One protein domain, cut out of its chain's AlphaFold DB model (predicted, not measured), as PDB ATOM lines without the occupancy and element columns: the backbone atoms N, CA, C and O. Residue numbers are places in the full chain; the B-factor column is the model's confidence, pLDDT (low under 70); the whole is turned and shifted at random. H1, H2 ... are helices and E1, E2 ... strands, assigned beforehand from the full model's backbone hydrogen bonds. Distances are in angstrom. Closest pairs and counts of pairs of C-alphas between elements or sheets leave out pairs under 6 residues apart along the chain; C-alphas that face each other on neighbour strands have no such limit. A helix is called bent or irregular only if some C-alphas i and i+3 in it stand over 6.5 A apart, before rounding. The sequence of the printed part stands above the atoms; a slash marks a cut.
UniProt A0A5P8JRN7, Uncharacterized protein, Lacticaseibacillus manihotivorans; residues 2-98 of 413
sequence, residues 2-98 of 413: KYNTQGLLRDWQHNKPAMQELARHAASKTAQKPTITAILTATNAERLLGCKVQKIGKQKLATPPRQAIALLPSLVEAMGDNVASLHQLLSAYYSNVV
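Overview. This is residues 2 to 98 of the 413 residues of an uncharacterized protein of Lacticaseibacillus manihotivorans (UniProt A0A5P8JRN7). Short helices gather round a long, sharply bent helix, H6, with a small strand hairpin, E1 and E2, at one end of the body and the second arm, H6b, toward the opposite end. H4 and H5 pack on the first arm, H6a, while H1 sits by the bend. The printed part has 97 residues with six named helices and two named strands, in the order H1 H2 H3 H4 H5 E1 E2 H6; the sheet, E1 - E2, is antiparallel and the class is mostly helix. It is compact, with a radius of gyration of the C-alphas of 12.5 A, and rounded, spanning 30 by 28 by 21 A.

Arrangement. H1, residues 6 to 10, only just touches H2, residues 16 to 22, with 3 pairs of C-alphas within 8 A; the closest are those of Leu 8 and Met 19, 6.9 A apart. H3, residues 27 to 30, touches H4, residues 36 to 42, closest at the C-alphas of Thr 30 and Ile 39, 5.6 A. H5 is residues 45 to 49. Strands E1, residues 53 to 56, and E2, residues 59 to 62, form an antiparallel hairpin at 146 degrees; N 54 and O 61 are within hydrogen-bond range at 2.9 A, as are N 59 and O 56 at 3.0 A. Residues 61 to 62 of E2 also pair antiparallel with residues 69 to 70. H6, residues 71 to 93, is the hub, assigned as one helix by its hydrogen bonds but bent: C-alphas 78 and 81 are 9.3 A apart. Its arms, H6a, residues 71 to 78, and H6b, residues 81 to 93, stand at a steep tilt of 59 degrees; H6b is irregular, with C-alphas 84 and 87 7.6 A apart. H6a touches H4, closest at the C-alphas of Thr 37 and Leu 72, 5.6 A, and H5, at those of Leu 49 and Leu 75, 6.7 A. H1 only just touches H6a, with 3 pairs of C-alphas within 8 A, the closest those of Gln 6 and Ala 78 at 5.0 A. Every O i to N i+4 pair is within hydrogen-bond range in H1, H2, H4, H5 and H6a, against 5 of 9 in H6b; H3 is too short for one.

Along the chain. H1 begins at C-alpha 6, (15.255, -35.331, -23.135). H2 and H4 are each 9.8 A long, E1 9.6 A, E2 10.0 A and H6a 10.4 A. H6b measures 19.0 A and ends at C-alpha 93, (27.890, -25.304, -18.622).

Size, cuts and confidence. The C-alphas farthest apart, those of His 14 and Gly 57, are 37.4 A apart. The printed part has no cut and no long link. Its mean pLDDT is 88.8, and no printed residue is under 70.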
ATOM      1  N   LYS A   2      13.260 -40.884 -27.158       81.38
ATOM      2  CA  LYS A   2      14.454 -41.475 -27.806       81.38
ATOM      3  C   LYS A   2      15.731 -41.292 -26.972       81.38
ATOM      4  O   LYS A   2      16.654 -42.083 -27.124       81.38
ATOM      5  N   TYR A   3      15.742 -40.281 -26.105       89.75
ATOM      6  CA  TYR A   3      16.850 -39.884 -25.238       89.75
ATOM      7  C   TYR A   3      16.350 -39.834 -23.791       89.75
ATOM      8  O   TYR A   3      15.310 -39.223 -23.533       89.75
ATOM      9  N   ASN A   4      17.052 -40.464 -22.845       88.31
ATOM     10  CA  ASN A   4      16.571 -40.541 -21.456       88.31
ATOM     11  C   ASN A   4      16.606 -39.181 -20.741       88.31
ATOM     12  O   ASN A   4      15.799 -38.924 -19.855       88.31
ATOM     13  N   THR A   5      17.503 -38.286 -21.153       90.88
ATOM     14  CA  THR A   5      17.672 -36.936 -20.589       90.88
ATOM     15  C   THR A   5      16.867 -35.867 -21.332       90.88
ATOM     16  O   THR A   5      17.002 -34.682 -21.041       90.88
ATOM     17  N   GLN A   6      16.004 -36.256 -22.279       92.44
ATOM     18  CA  GLN A   6      15.255 -35.331 -23.135       92.44
ATOM     19  C   GLN A   6      14.438 -34.302 -22.339       92.44
ATOM     20  O   GLN A   6      14.421 -33.132 -22.705       92.44
ATOM     21  N   GLY A   7      13.791 -34.713 -21.242       91.31
ATOM     22  CA  GLY A   7      13.052 -33.792 -20.369       91.31
ATOM     23  C   GLY A   7      13.955 -32.734 -19.728       91.31
ATOM     24  O   GLY A   7      13.620 -31.555 -19.740       91.31
ATOM     25  N   LEU A   8      15.143 -33.142 -19.267       92.69
ATOM     26  CA  LEU A   8      16.133 -32.244 -18.668       92.69
ATOM     27  C   LEU A   8      16.711 -31.274 -19.701       92.69
ATOM     28  O   LEU A   8      16.855 -30.099 -19.409       92.69
ATOM     29  N   LEU A   9      17.014 -31.742 -20.916       91.88
ATOM     30  CA  LEU A   9      17.568 -30.901 -21.982       91.88
ATOM     31  C   LEU A   9      16.546 -29.903 -22.540       91.88
ATOM     32  O   LEU A   9      16.903 -28.768 -22.853       91.88
ATOM     33  N   ARG A  10      15.274 -30.305 -22.643       94.38
ATOM     34  CA  ARG A  10      14.178 -29.423 -23.072       94.38
ATOM     35  C   ARG A  10      13.875 -28.330 -22.065       94.38
ATOM     36  O   ARG A  10      13.460 -27.259 -22.482       94.38
ATOM     37  N   ASP A  11      14.142 -28.570 -20.788       92.75
ATOM     38  CA  ASP A  11      13.878 -27.621 -19.710       92.75
ATOM     39  C   ASP A  11      15.106 -27.402 -18.810       92.75
ATOM     40  O   ASP A  11      15.053 -27.409 -17.577       92.75
ATOM     41  N   TRP A  12      16.274 -27.248 -19.436       92.44
ATOM     42  CA  TRP A  12      17.554 -27.242 -18.723       92.44
ATOM     43  C   TRP A  12      17.673 -26.083 -17.721       92.44
ATOM     44  O   TRP A  12      18.359 -26.209 -16.707       92.44
ATOM     45  N   GLN A  13      16.976 -24.971 -17.980       92.25
ATOM     46  CA  GLN A  13      16.991 -23.764 -17.152       92.25
ATOM     47  C   GLN A  13      16.340 -23.977 -15.779       92.25
ATOM     48  O   GLN A  13      16.809 -23.390 -14.803       92.25
ATOM     49  N   HIS A  14      15.315 -24.832 -15.687       92.88
ATOM     50  CA  HIS A  14      14.669 -25.199 -14.421       92.88
ATOM     51  C   HIS A  14      15.302 -26.442 -13.776       92.88
ATOM     52  O   HIS A  14      15.118 -26.690 -12.588       92.88
ATOM     53  N   ASN A  15      16.130 -27.182 -14.519       90.50
ATOM     54  CA  ASN A  15      16.801 -28.400 -14.061       90.50
ATOM     55  C   ASN A  15      18.306 -28.199 -13.790       90.50
ATOM     56  O   ASN A  15      19.110 -29.110 -14.015       90.50
ATOM     57  N   LYS A  16      18.713 -27.015 -13.303       89.12
ATOM     58  CA  LYS A  16      20.137 -26.634 -13.201       89.12
ATOM     59  C   LYS A  16      21.030 -27.641 -12.463       89.12
ATOM     60  O   LYS A  16      22.101 -27.919 -13.006       89.12
ATOM     61  N   PRO A  17      20.645 -28.203 -11.294       89.12
ATOM     62  CA  PRO A  17      21.495 -29.153 -10.572       89.12
ATOM     63  C   PRO A  17      21.733 -30.445 -11.363       89.12
ATOM     64  O   PRO A  17      22.876 -30.861 -11.541       89.12
ATOM     65  N   ALA A  18      20.668 -31.030 -11.922       90.62
ATOM     66  CA  ALA A  18      20.767 -32.227 -12.757       90.62
ATOM     67  C   ALA A  18      21.594 -31.950 -14.023       90.62
ATOM     68  O   ALA A  18      22.462 -32.734 -14.394       90.62
ATOM     69  N   MET A  19      21.394 -30.791 -14.653       91.38
ATOM     70  CA  MET A  19      22.165 -30.381 -15.826       91.38
ATOM     71  C   MET A  19      23.645 -30.147 -15.523       91.38
ATOM     72  O   MET A  19      24.491 -30.513 -16.334       91.38
ATOM     73  N   GLN A  20      23.983 -29.609 -14.350       88.62
ATOM     74  CA  GLN A  20      25.371 -29.464 -13.913       88.62
ATOM     75  C   GLN A  20      26.048 -30.825 -13.735       88.62
ATOM     76  O   GLN A  20      27.216 -30.993 -14.087       88.62
ATOM     77  N   GLU A  21      25.309 -31.814 -13.235       87.94
ATOM     78  CA  GLU A  21      25.790 -33.183 -13.103       87.94
ATOM     79  C   GLU A  21      26.007 -33.854 -14.470       87.94
ATOM     80  O   GLU A  21      27.049 -34.478 -14.704       87.94
ATOM     81  N   LEU A  22      25.056 -33.684 -15.396       87.38
ATOM     82  CA  LEU A  22      25.132 -34.214 -16.761       87.38
ATOM     83  C   LEU A  22      26.245 -33.561 -17.586       87.38
ATOM     84  O   LEU A  22      26.937 -34.248 -18.339       87.38
ATOM     85  N   ALA A  23      26.439 -32.251 -17.435       84.44
ATOM     86  CA  ALA A  23      27.443 -31.482 -18.160       84.44
ATOM     87  C   ALA A  23      28.819 -31.474 -17.474       84.44
ATOM     88  O   ALA A  23      29.750 -30.842 -17.978       84.44
ATOM     89  N   ARG A  24      28.986 -32.181 -16.346       83.19
ATOM     90  CA  ARG A  24      30.258 -32.249 -15.618       83.19
ATOM     91  C   ARG A  24      31.363 -32.804 -16.516       83.19
ATOM     92  O   ARG A  24      31.287 -33.927 -17.015       83.19
ATOM     93  N   HIS A  25      32.422 -32.022 -16.693       80.56
ATOM     94  CA  HIS A  25      33.533 -32.364 -17.573       80.56
ATOM     95  C   HIS A  25      34.856 -31.764 -17.082       80.56
ATOM     96  O   HIS A  25      34.886 -30.925 -16.185       80.56
ATOM     97  N   ALA A  26      35.968 -32.201 -17.676       75.44
ATOM     98  CA  ALA A  26      37.273 -31.599 -17.424       75.44
ATOM     99  C   ALA A  26      37.449 -30.353 -18.305       75.44
ATOM    100  O   ALA A  26      37.517 -30.486 -19.527       75.44
ATOM    101  N   ALA A  27      37.565 -29.168 -17.699       80.75
ATOM    102  CA  ALA A  27      37.692 -27.896 -18.421       80.75
ATOM    103  C   ALA A  27      38.877 -27.879 -19.409       80.75
ATOM    104  O   ALA A  27      38.762 -27.382 -20.530       80.75
ATOM    105  N   SER A  28      40.000 -28.507 -19.051       79.75
ATOM    106  CA  SER A  28      41.161 -28.648 -19.941       79.75
ATOM    107  C   SER A  28      40.848 -29.430 -21.225       79.75
ATOM    108  O   SER A  28      41.425 -29.147 -22.272       79.75
ATOM    109  N   LYS A  29      39.901 -30.380 -21.188       80.75
ATOM    110  CA  LYS A  29      39.508 -31.178 -22.361       80.75
ATOM    111  C   LYS A  29      38.612 -30.412 -23.337       80.75
ATOM    112  O   LYS A  29      38.557 -30.794 -24.505       80.75
ATOM    113  N   THR A  30      37.914 -29.367 -22.888       84.12
ATOM    114  CA  THR A  30      36.909 -28.638 -23.685       84.12
ATOM    115  C   THR A  30      37.353 -27.239 -24.116       84.12
ATOM    116  O   THR A  30      36.911 -26.796 -25.169       84.12
ATOM    117  N   ALA A  31      38.273 -26.582 -23.399       81.06
ATOM    118  CA  ALA A  31      38.615 -25.164 -23.608       81.06
ATOM    119  C   ALA A  31      39.053 -24.812 -25.043       81.06
ATOM    120  O   ALA A  31      38.770 -23.730 -25.541       81.06
ATOM    121  N   GLN A  32      39.725 -25.740 -25.729       83.00
ATOM    122  CA  GLN A  32      40.238 -25.533 -27.089       83.00
ATOM    123  C   GLN A  32      39.362 -26.162 -28.181       83.00
ATOM    124  O   GLN A  32      39.792 -26.275 -29.328       83.00
ATOM    125  N   LYS A  33      38.160 -26.654 -27.854       88.94
ATOM    126  CA  LYS A  33      37.320 -27.360 -28.828       88.94
ATOM    127  C   LYS A  33      36.524 -26.354 -29.670       88.94
ATOM    128  O   LYS A  33      35.732 -25.600 -29.111       88.94
ATOM    129  N   PRO A  34      36.707 -26.340 -31.007       88.81
ATOM    130  CA  PRO A  34      36.061 -25.355 -31.868       88.81
ATOM    131  C   PRO A  34      34.604 -25.668 -32.196       88.81
ATOM    132  O   PRO A  34      33.890 -24.798 -32.696       88.81
ATOM    133  N   THR A  35      34.166 -26.905 -31.945       93.25
ATOM    134  CA  THR A  35      32.842 -27.385 -32.337       93.25
ATOM    135  C   THR A  35      32.099 -28.088 -31.210       93.25
ATOM    136  O   THR A  35      32.720 -28.701 -30.338       93.25
ATOM    137  N   ILE A  36      30.764 -28.066 -31.263       93.50
ATOM    138  CA  ILE A  36      29.897 -28.823 -30.347       93.50
ATOM    139  C   ILE A  36      30.222 -30.309 -30.437       93.50
ATOM    140  O   ILE A  36      30.418 -30.948 -29.408       93.50
ATOM    141  N   THR A  37      30.364 -30.862 -31.646       92.56
ATOM    142  CA  THR A  37      30.747 -32.273 -31.820       92.56
ATOM    143  C   THR A  37      32.056 -32.598 -31.095       92.56
ATOM    144  O   THR A  37      32.163 -33.643 -30.451       92.56
ATOM    145  N   ALA A  38      33.050 -31.704 -31.141       90.62
ATOM    146  CA  ALA A  38      34.323 -31.903 -30.456       90.62
ATOM    147  C   ALA A  38      34.197 -31.784 -28.927       90.62
ATOM    148  O   ALA A  38      34.855 -32.542 -28.212       90.62
ATOM    149  N   ILE A  39      33.329 -30.894 -28.428       91.31
ATOM    150  CA  ILE A  39      32.973 -30.808 -27.004       91.31
ATOM    151  C   ILE A  39      32.314 -32.117 -26.563       91.31
ATOM    152  O   ILE A  39      32.829 -32.774 -25.664       91.31
ATOM    153  N   LEU A  40      31.250 -32.553 -27.245       90.94
ATOM    154  CA  LEU A  40      30.525 -33.795 -26.946       90.94
ATOM    155  C   LEU A  40      31.427 -35.032 -27.031       90.94
ATOM    156  O   LEU A  40      31.292 -35.967 -26.251       90.94
ATOM    157  N   THR A  41      32.387 -35.042 -27.954       88.88
ATOM    158  CA  THR A  41      33.358 -36.138 -28.084       88.88
ATOM    159  C   THR A  41      34.337 -36.193 -26.912       88.88
ATOM    160  O   THR A  41      34.765 -37.291 -26.534       88.88
ATOM    161  N   ALA A  42      34.714 -35.029 -26.376       84.56
ATOM    162  CA  ALA A  42      35.635 -34.878 -25.253       84.56
ATOM    163  C   ALA A  42      34.953 -35.052 -23.884       84.56
ATOM    164  O   ALA A  42      35.636 -35.329 -22.893       84.56
ATOM    165  N   THR A  43      33.630 -34.903 -23.831       83.19
ATOM    166  CA  THR A  43      32.797 -35.134 -22.648       83.19
ATOM    167  C   THR A  43      32.070 -36.478 -22.724       83.19
ATOM    168  O   THR A  43      32.206 -37.238 -23.686       83.19
ATOM    169  N   ASN A  44      31.334 -36.827 -21.667       84.25
ATOM    170  CA  ASN A  44      30.521 -38.036 -21.657       84.25
ATOM    171  C   ASN A  44      29.179 -37.774 -22.366       84.25
ATOM    172  O   ASN A  44      28.160 -37.523 -21.719       84.25
ATOM    173  N   ALA A  45      29.190 -37.814 -23.703       89.06
ATOM    174  CA  ALA A  45      27.981 -37.658 -24.512       89.06
ATOM    175  C   ALA A  45      26.904 -38.712 -24.202       89.06
ATOM    176  O   ALA A  45      25.725 -38.390 -24.303       89.06
ATOM    177  N   GLU A  46      27.281 -39.930 -23.786       90.62
ATOM    178  CA  GLU A  46      26.310 -40.962 -23.386       90.62
ATOM    179  C   GLU A  46      25.481 -40.511 -22.192       90.62
ATOM    180  O   GLU A  46      24.260 -40.653 -22.187       90.62
ATOM    181  N   ARG A  47      26.147 -39.915 -21.196       90.12
ATOM    182  CA  ARG A  47      25.486 -39.361 -20.016       90.12
ATOM    183  C   ARG A  47      24.590 -38.190 -20.392       90.12
ATOM    184  O   ARG A  47      23.431 -38.179 -19.996       90.12
ATOM    185  N   LEU A  48      25.104 -37.230 -21.165       90.38
ATOM    186  CA  LEU A  48      24.347 -36.030 -21.528       90.38
ATOM    187  C   LEU A  48      23.106 -36.357 -22.367       90.38
ATOM    188  O   LEU A  48      22.048 -35.797 -22.106       90.38
ATOM    189  N   LEU A  49      23.224 -37.252 -23.352       91.19
ATOM    190  CA  LEU A  49      22.119 -37.654 -24.233       91.19
ATOM    191  C   LEU A  49      21.261 -38.782 -23.635       91.19
ATOM    192  O   LEU A  49      20.177 -39.071 -24.136       91.19
ATOM    193  N   GLY A  50      21.734 -39.450 -22.580       89.94
ATOM    194  CA  GLY A  50      21.040 -40.578 -21.972       89.94
ATOM    195  C   GLY A  50      20.830 -41.745 -22.942       89.94
ATOM    196  O   GLY A  50      19.784 -42.389 -22.902       89.94
ATOM    197  N   CYS A  51      21.781 -41.983 -23.847       91.62
ATOM    198  CA  CYS A  51      21.773 -43.097 -24.797       91.62
ATOM    199  C   CYS A  51      23.194 -43.628 -25.009       91.62
ATOM    200  O   CYS A  51      24.169 -42.932 -24.741       91.62
ATOM    201  N   LYS A  52      23.321 -44.853 -25.528       91.25
ATOM    202  CA  LYS A  52      24.635 -45.412 -25.873       91.25
ATOM    203  C   LYS A  52      25.294 -44.579 -26.979       91.25
ATOM    204  O   LYS A  52      24.611 -44.013 -27.833       91.25
ATOM    205  N   VAL A  53      26.620 -44.511 -26.963       91.00
ATOM    206  CA  VAL A  53      27.445 -43.892 -28.000       91.00
ATOM    207  C   VAL A  53      28.447 -44.931 -28.462       91.00
ATOM    208  O   VAL A  53      29.250 -45.450 -27.692       91.00
ATOM    209  N   GLN A  54      28.421 -45.225 -29.753       88.81
ATOM    210  CA  GLN A  54      29.340 -46.163 -30.375       88.81
ATOM    211  C   GLN A  54      30.315 -45.421 -31.276       88.81
ATOM    212  O   GLN A  54      29.986 -44.409 -31.895       88.81
ATOM    213  N   LYS A  55      31.540 -45.937 -31.352       87.00
ATOM    214  CA  LYS A  55      32.529 -45.467 -32.314       87.00
ATOM    215  C   LYS A  55      32.405 -46.304 -33.584       87.00
ATOM    216  O   LYS A  55      32.630 -47.509 -33.536       87.00
ATOM    217  N   ILE A  56      32.084 -45.662 -34.701       80.88
ATOM    218  CA  ILE A  56      32.067 -46.280 -36.030       80.88
ATOM    219  C   ILE A  56      33.134 -45.580 -36.870       80.88
ATOM    220  O   ILE A  56      33.049 -44.384 -37.151       80.88
ATOM    221  N   GLY A  57      34.203 -46.307 -37.202       77.75
ATOM    222  CA  GLY A  57      35.388 -45.721 -37.829       77.75
ATOM    223  C   GLY A  57      35.997 -44.608 -36.966       77.75
ATOM    224  O   GLY A  57      36.395 -44.836 -35.822       77.75
ATOM    225  N   LYS A  58      36.078 -43.387 -37.510       76.56
ATOM    226  CA  LYS A  58      36.579 -42.198 -36.790       76.56
ATOM    227  C   LYS A  58      35.486 -41.417 -36.051       76.56
ATOM    228  O   LYS A  58      35.825 -40.533 -35.268       76.56
ATOM    229  N   GLN A  59      34.212 -41.745 -36.256       82.06
ATOM    230  CA  GLN A  59      33.086 -40.975 -35.731       82.06
ATOM    231  C   GLN A  59      32.501 -41.606 -34.470       82.06
ATOM    232  O   GLN A  59      32.451 -42.828 -34.330       82.06
ATOM    233  N   LYS A  60      32.033 -40.760 -33.550       87.06
ATOM    234  CA  LYS A  60      31.177 -41.174 -32.436       87.06
ATOM    235  C   LYS A  60      29.729 -40.896 -32.812       87.06
ATOM    236  O   LYS A  60      29.397 -39.764 -33.154       87.06
ATOM    237  N   LEU A  61      28.884 -41.914 -32.724       90.38
ATOM    238  CA  LEU A  61      27.465 -41.832 -33.039       90.38
ATOM    239  C   LEU A  61      26.655 -42.208 -31.802       90.38
ATOM    240  O   LEU A  61      26.942 -43.210 -31.147       90.38
ATOM    241  N   ALA A  62      25.636 -41.416 -31.496       90.50
ATOM    242  CA  ALA A  62      24.605 -41.793 -30.548       90.50
ATOM    243  C   ALA A  62      23.754 -42.910 -31.160       90.50
ATOM    244  O   ALA A  62      23.386 -42.838 -32.331       90.50
ATOM    245  N   THR A  63      23.419 -43.928 -30.377       87.50
ATOM    246  CA  THR A  63      22.603 -45.068 -30.806       87.50
ATOM    247  C   THR A  63      21.288 -45.115 -30.024       87.50
ATOM    248  O   THR A  63      21.077 -45.998 -29.189       87.50
ATOM    249  N   PRO A  64      20.362 -44.162 -30.263       80.31
ATOM    250  CA  PRO A  64      18.988 -44.318 -29.805       80.31
ATOM    251  C   PRO A  64      18.363 -45.578 -30.443       80.31
ATOM    252  O   PRO A  64      18.857 -46.056 -31.466       80.31
ATOM    253  N   PRO A  65      17.242 -46.105 -29.914       73.56
ATOM    254  CA  PRO A  65      16.745 -47.462 -30.203       73.56
ATOM    255  C   PRO A  65      16.461 -47.841 -31.671       73.56
ATOM    256  O   PRO A  65      16.050 -48.965 -31.929       73.56
ATOM    257  N   ARG A  66      16.586 -46.917 -32.631       72.00
ATOM    258  CA  ARG A  66      16.162 -47.103 -34.027       72.00
ATOM    259  C   ARG A  66      17.251 -46.877 -35.074       72.00
ATOM    260  O   ARG A  66      17.107 -47.397 -36.171       72.00
ATOM    261  N   GLN A  67      18.277 -46.076 -34.788       81.69
ATOM    262  CA  GLN A  67      19.325 -45.740 -35.762       81.69
ATOM    263  C   GLN A  67      20.517 -45.079 -35.061       81.69
ATOM    264  O   GLN A  67      20.328 -44.398 -34.054       81.69
ATOM    265  N   ALA A  68      21.720 -45.239 -35.616       85.94
ATOM    266  CA  ALA A  68      22.891 -44.470 -35.206       85.94
ATOM    267  C   ALA A  68      22.837 -43.061 -35.823       85.94
ATOM    268  O   ALA A  68      22.572 -42.919 -37.013       85.94
ATOM    269  N   ILE A  69      23.075 -42.030 -35.012       91.00
ATOM    270  CA  ILE A  69      22.965 -40.613 -35.381       91.00
ATOM    271  C   ILE A  69      24.221 -39.884 -34.900       91.00
ATOM    272  O   ILE A  69      24.731 -40.176 -33.818       91.00
ATOM    273  N   ALA A  70      24.723 -38.906 -35.655       92.50
ATOM    274  CA  ALA A  70      25.827 -38.082 -35.175       92.50
ATOM    275  C   ALA A  70      25.461 -37.313 -33.882       92.50
ATOM    276  O   ALA A  70      24.287 -37.066 -33.572       92.50
ATOM    277  N   LEU A  71      26.477 -36.948 -33.093       93.81
ATOM    278  CA  LEU A  71      26.272 -36.368 -31.757       93.81
ATOM    279  C   LEU A  71      25.544 -35.019 -31.791       93.81
ATOM    280  O   LEU A  71      24.659 -34.796 -30.969       93.81
ATOM    281  N   LEU A  72      25.879 -34.134 -32.736       94.62
ATOM    282  CA  LEU A  72      25.228 -32.828 -32.840       94.62
ATOM    283  C   LEU A  72      23.737 -32.946 -33.213       94.62
ATOM    284  O   LEU A  72      22.919 -32.416 -32.461       94.62
ATOM    285  N   PRO A  73      23.341 -33.650 -34.295       94.25
ATOM    286  CA  PRO A  73      21.923 -33.868 -34.582       94.25
ATOM    287  C   PRO A  73      21.168 -34.504 -33.413       94.25
ATOM    288  O   PRO A  73      20.021 -34.144 -33.171       94.25
ATOM    289  N   SER A  74      21.817 -35.400 -32.660       94.31
ATOM    290  CA  SER A  74      21.216 -36.021 -31.474       94.31
ATOM    291  C   SER A  74      20.981 -35.032 -30.338       94.31
ATOM    292  O   SER A  74      19.922 -35.065 -29.720       94.31
ATOM    293  N   LEU A  75      21.932 -34.127 -30.080       94.62
ATOM    294  CA  LEU A  75      21.746 -33.045 -29.112       94.62
ATOM    295  C   LEU A  75      20.587 -32.135 -29.528       94.62
ATOM    296  O   LEU A  75      19.728 -31.830 -28.708       94.62
ATOM    297  N   VAL A  76      20.536 -31.747 -30.803       94.81
ATOM    298  CA  VAL A  76      19.464 -30.905 -31.352       94.81
ATOM    299  C   VAL A  76      18.100 -31.593 -31.220       94.81
ATOM    300  O   VAL A  76      17.146 -30.977 -30.753       94.81
ATOM    301  N   GLU A  77      18.002 -32.884 -31.553       93.12
ATOM    302  CA  GLU A  77      16.761 -33.656 -31.406       93.12
ATOM    303  C   GLU A  77      16.343 -33.803 -29.928       93.12
ATOM    304  O   GLU A  77      15.157 -33.695 -29.598       93.12
ATOM    305  N   ALA A  78      17.309 -33.998 -29.025       93.06
ATOM    306  CA  ALA A  78      17.063 -34.090 -27.590       93.06
ATOM    307  C   ALA A  78      16.595 -32.753 -26.987       93.06
ATOM    308  O   ALA A  78      15.676 -32.747 -26.169       93.06
ATOM    309  N   MET A  79      17.163 -31.623 -27.419       93.81
ATOM    310  CA  MET A  79      16.756 -30.286 -26.967       93.81
ATOM    311  C   MET A  79      15.404 -29.838 -27.538       93.81
ATOM    312  O   MET A  79      14.722 -29.036 -26.902       93.81
ATOM    313  N   GLY A  80      14.986 -30.357 -28.700       92.12
ATOM    314  CA  GLY A  80      13.754 -29.920 -29.366       92.12
ATOM    315  C   GLY A  80      13.752 -28.409 -29.618       92.12
ATOM    316  O   GLY A  80      14.786 -27.839 -29.958       92.12
ATOM    317  N   ASP A  81      12.617 -27.751 -29.384       90.56
ATOM    318  CA  ASP A  81      12.460 -26.301 -29.600       90.56
ATOM    319  C   ASP A  81      13.412 -25.459 -28.737       90.56
ATOM    320  O   ASP A  81      13.811 -24.357 -29.121       90.56
ATOM    321  N   ASN A  82      13.865 -26.001 -27.600       93.06
ATOM    322  CA  ASN A  82      14.794 -25.304 -26.720       93.06
ATOM    323  C   ASN A  82      16.221 -25.208 -27.299       93.06
ATOM    324  O   ASN A  82      17.084 -24.562 -26.712       93.06
ATOM    325  N   VAL A  83      16.495 -25.779 -28.479       95.12
ATOM    326  CA  VAL A  83      17.765 -25.576 -29.201       95.12
ATOM    327  C   VAL A  83      18.066 -24.090 -29.466       95.12
ATOM    328  O   VAL A  83      19.230 -23.705 -29.552       95.12
ATOM    329  N   ALA A  84      17.054 -23.216 -29.513       93.44
ATOM    330  CA  ALA A  84      17.260 -21.769 -29.618       93.44
ATOM    331  C   ALA A  84      18.082 -21.188 -28.443       93.44
ATOM    332  O   ALA A  84      18.828 -20.220 -28.618       93.44
ATOM    333  N   SER A  85      18.016 -21.810 -27.259       93.69
ATOM    334  CA  SER A  85      18.795 -21.420 -26.075       93.69
ATOM    335  C   SER A  85      20.164 -22.107 -25.983       93.69
ATOM    336  O   SER A  85      20.865 -21.960 -24.983       93.69
ATOM    337  N   LEU A  86      20.604 -22.816 -27.030       94.12
ATOM    338  CA  LEU A  86      21.878 -23.542 -27.043       94.12
ATOM    339  C   LEU A  86      23.082 -22.654 -26.698       94.12
ATOM    340  O   LEU A  86      23.968 -23.087 -25.969       94.12
ATOM    341  N   HIS A  87      23.100 -21.399 -27.153       93.62
ATOM    342  CA  HIS A  87      24.143 -20.437 -26.783       93.62
ATOM    343  C   HIS A  87      24.204 -20.187 -25.263       93.62
ATOM    344  O   HIS A  87      25.291 -20.154 -24.692       93.62
ATOM    345  N   GLN A  88      23.053 -20.096 -24.591       94.56
ATOM    346  CA  GLN A  88      22.964 -19.916 -23.136       94.56
ATOM    347  C   GLN A  88      23.382 -21.182 -22.390       94.56
ATOM    348  O   GLN A  88      24.109 -21.093 -21.404       94.56
ATOM    349  N   LEU A  89      22.973 -22.358 -22.879       93.06
ATOM    350  CA  LEU A  89      23.396 -23.643 -22.321       93.06
ATOM    351  C   LEU A  89      24.922 -23.778 -22.385       93.06
ATOM    352  O   LEU A  89      25.556 -24.144 -21.394       93.06
ATOM    353  N   LEU A  90      25.523 -23.436 -23.530       91.75
ATOM    354  CA  LEU A  90      26.973 -23.441 -23.708       91.75
ATOM    355  C   LEU A  90      27.664 -22.467 -22.748       91.75
ATOM    356  O   LEU A  90      28.624 -22.855 -22.093       91.75
ATOM    357  N   SER A  91      27.157 -21.244 -22.591       91.00
ATOM    358  CA  SER A  91      27.712 -20.280 -21.632       91.00
ATOM    359  C   SER A  91      27.598 -20.748 -20.179       91.00
ATOM    360  O   SER A  91      28.516 -20.524 -19.395       91.00
ATOM    361  N   ALA A  92      26.491 -21.399 -19.812       91.50
ATOM    362  CA  ALA A  92      26.240 -21.847 -18.446       91.50
ATOM    363  C   ALA A  92      27.108 -23.049 -18.050       91.50
ATOM    364  O   ALA A  92      27.625 -23.096 -16.935       91.50
ATOM    365  N   TYR A  93      27.270 -24.019 -18.953       90.44
ATOM    366  CA  TYR A  93      27.890 -25.304 -18.622       90.44
ATOM    367  C   TYR A  93      29.236 -25.556 -19.288       90.44
ATOM    368  O   TYR A  93      29.920 -26.488 -18.885       90.44
ATOM    369  N   TYR A  94      29.633 -24.744 -20.266       89.62
ATOM    370  CA  TYR A  94      30.903 -24.831 -20.994       89.62
ATOM    371  C   TYR A  94      31.549 -23.443 -21.111       89.62
ATOM    372  O   TYR A  94      32.035 -23.056 -22.172       89.62
ATOM    373  N   SER A  95      31.549 -22.678 -20.015       87.81
ATOM    374  CA  SER A  95      31.996 -21.274 -19.956       87.81
ATOM    375  C   SER A  95      33.451 -21.042 -20.383       87.81
ATOM    376  O   SER A  95      33.832 -19.930 -20.737       87.81
ATOM    377  N   ASN A  96      34.270 -22.090 -20.383       89.12
ATOM    378  CA  ASN A  96      35.646 -22.077 -20.868       89.12
ATOM    379  C   ASN A  96      35.762 -22.105 -22.404       89.12
ATOM    380  O   ASN A  96      36.851 -21.894 -22.934       89.12
ATOM    381  N   VAL A  97      34.672 -22.386 -23.123       87.69
ATOM    382  CA  VAL A  97      34.606 -22.297 -24.583       87.69
ATOM    383  C   VAL A  97      34.179 -20.883 -24.960       87.69
ATOM    384  O   VAL A  97      33.013 -20.512 -24.828       87.69
ATOM    385  N   VAL A  98      35.125 -20.091 -25.462       88.94
ATOM    386  CA  VAL A  98      34.845 -18.727 -25.927       88.94
ATOM    387  C   VAL A  98      33.997 -18.789 -27.191       88.94
ATOM    388  O   VAL A  98      34.465 -19.255 -28.231       88.94
TER     389      VAL A  98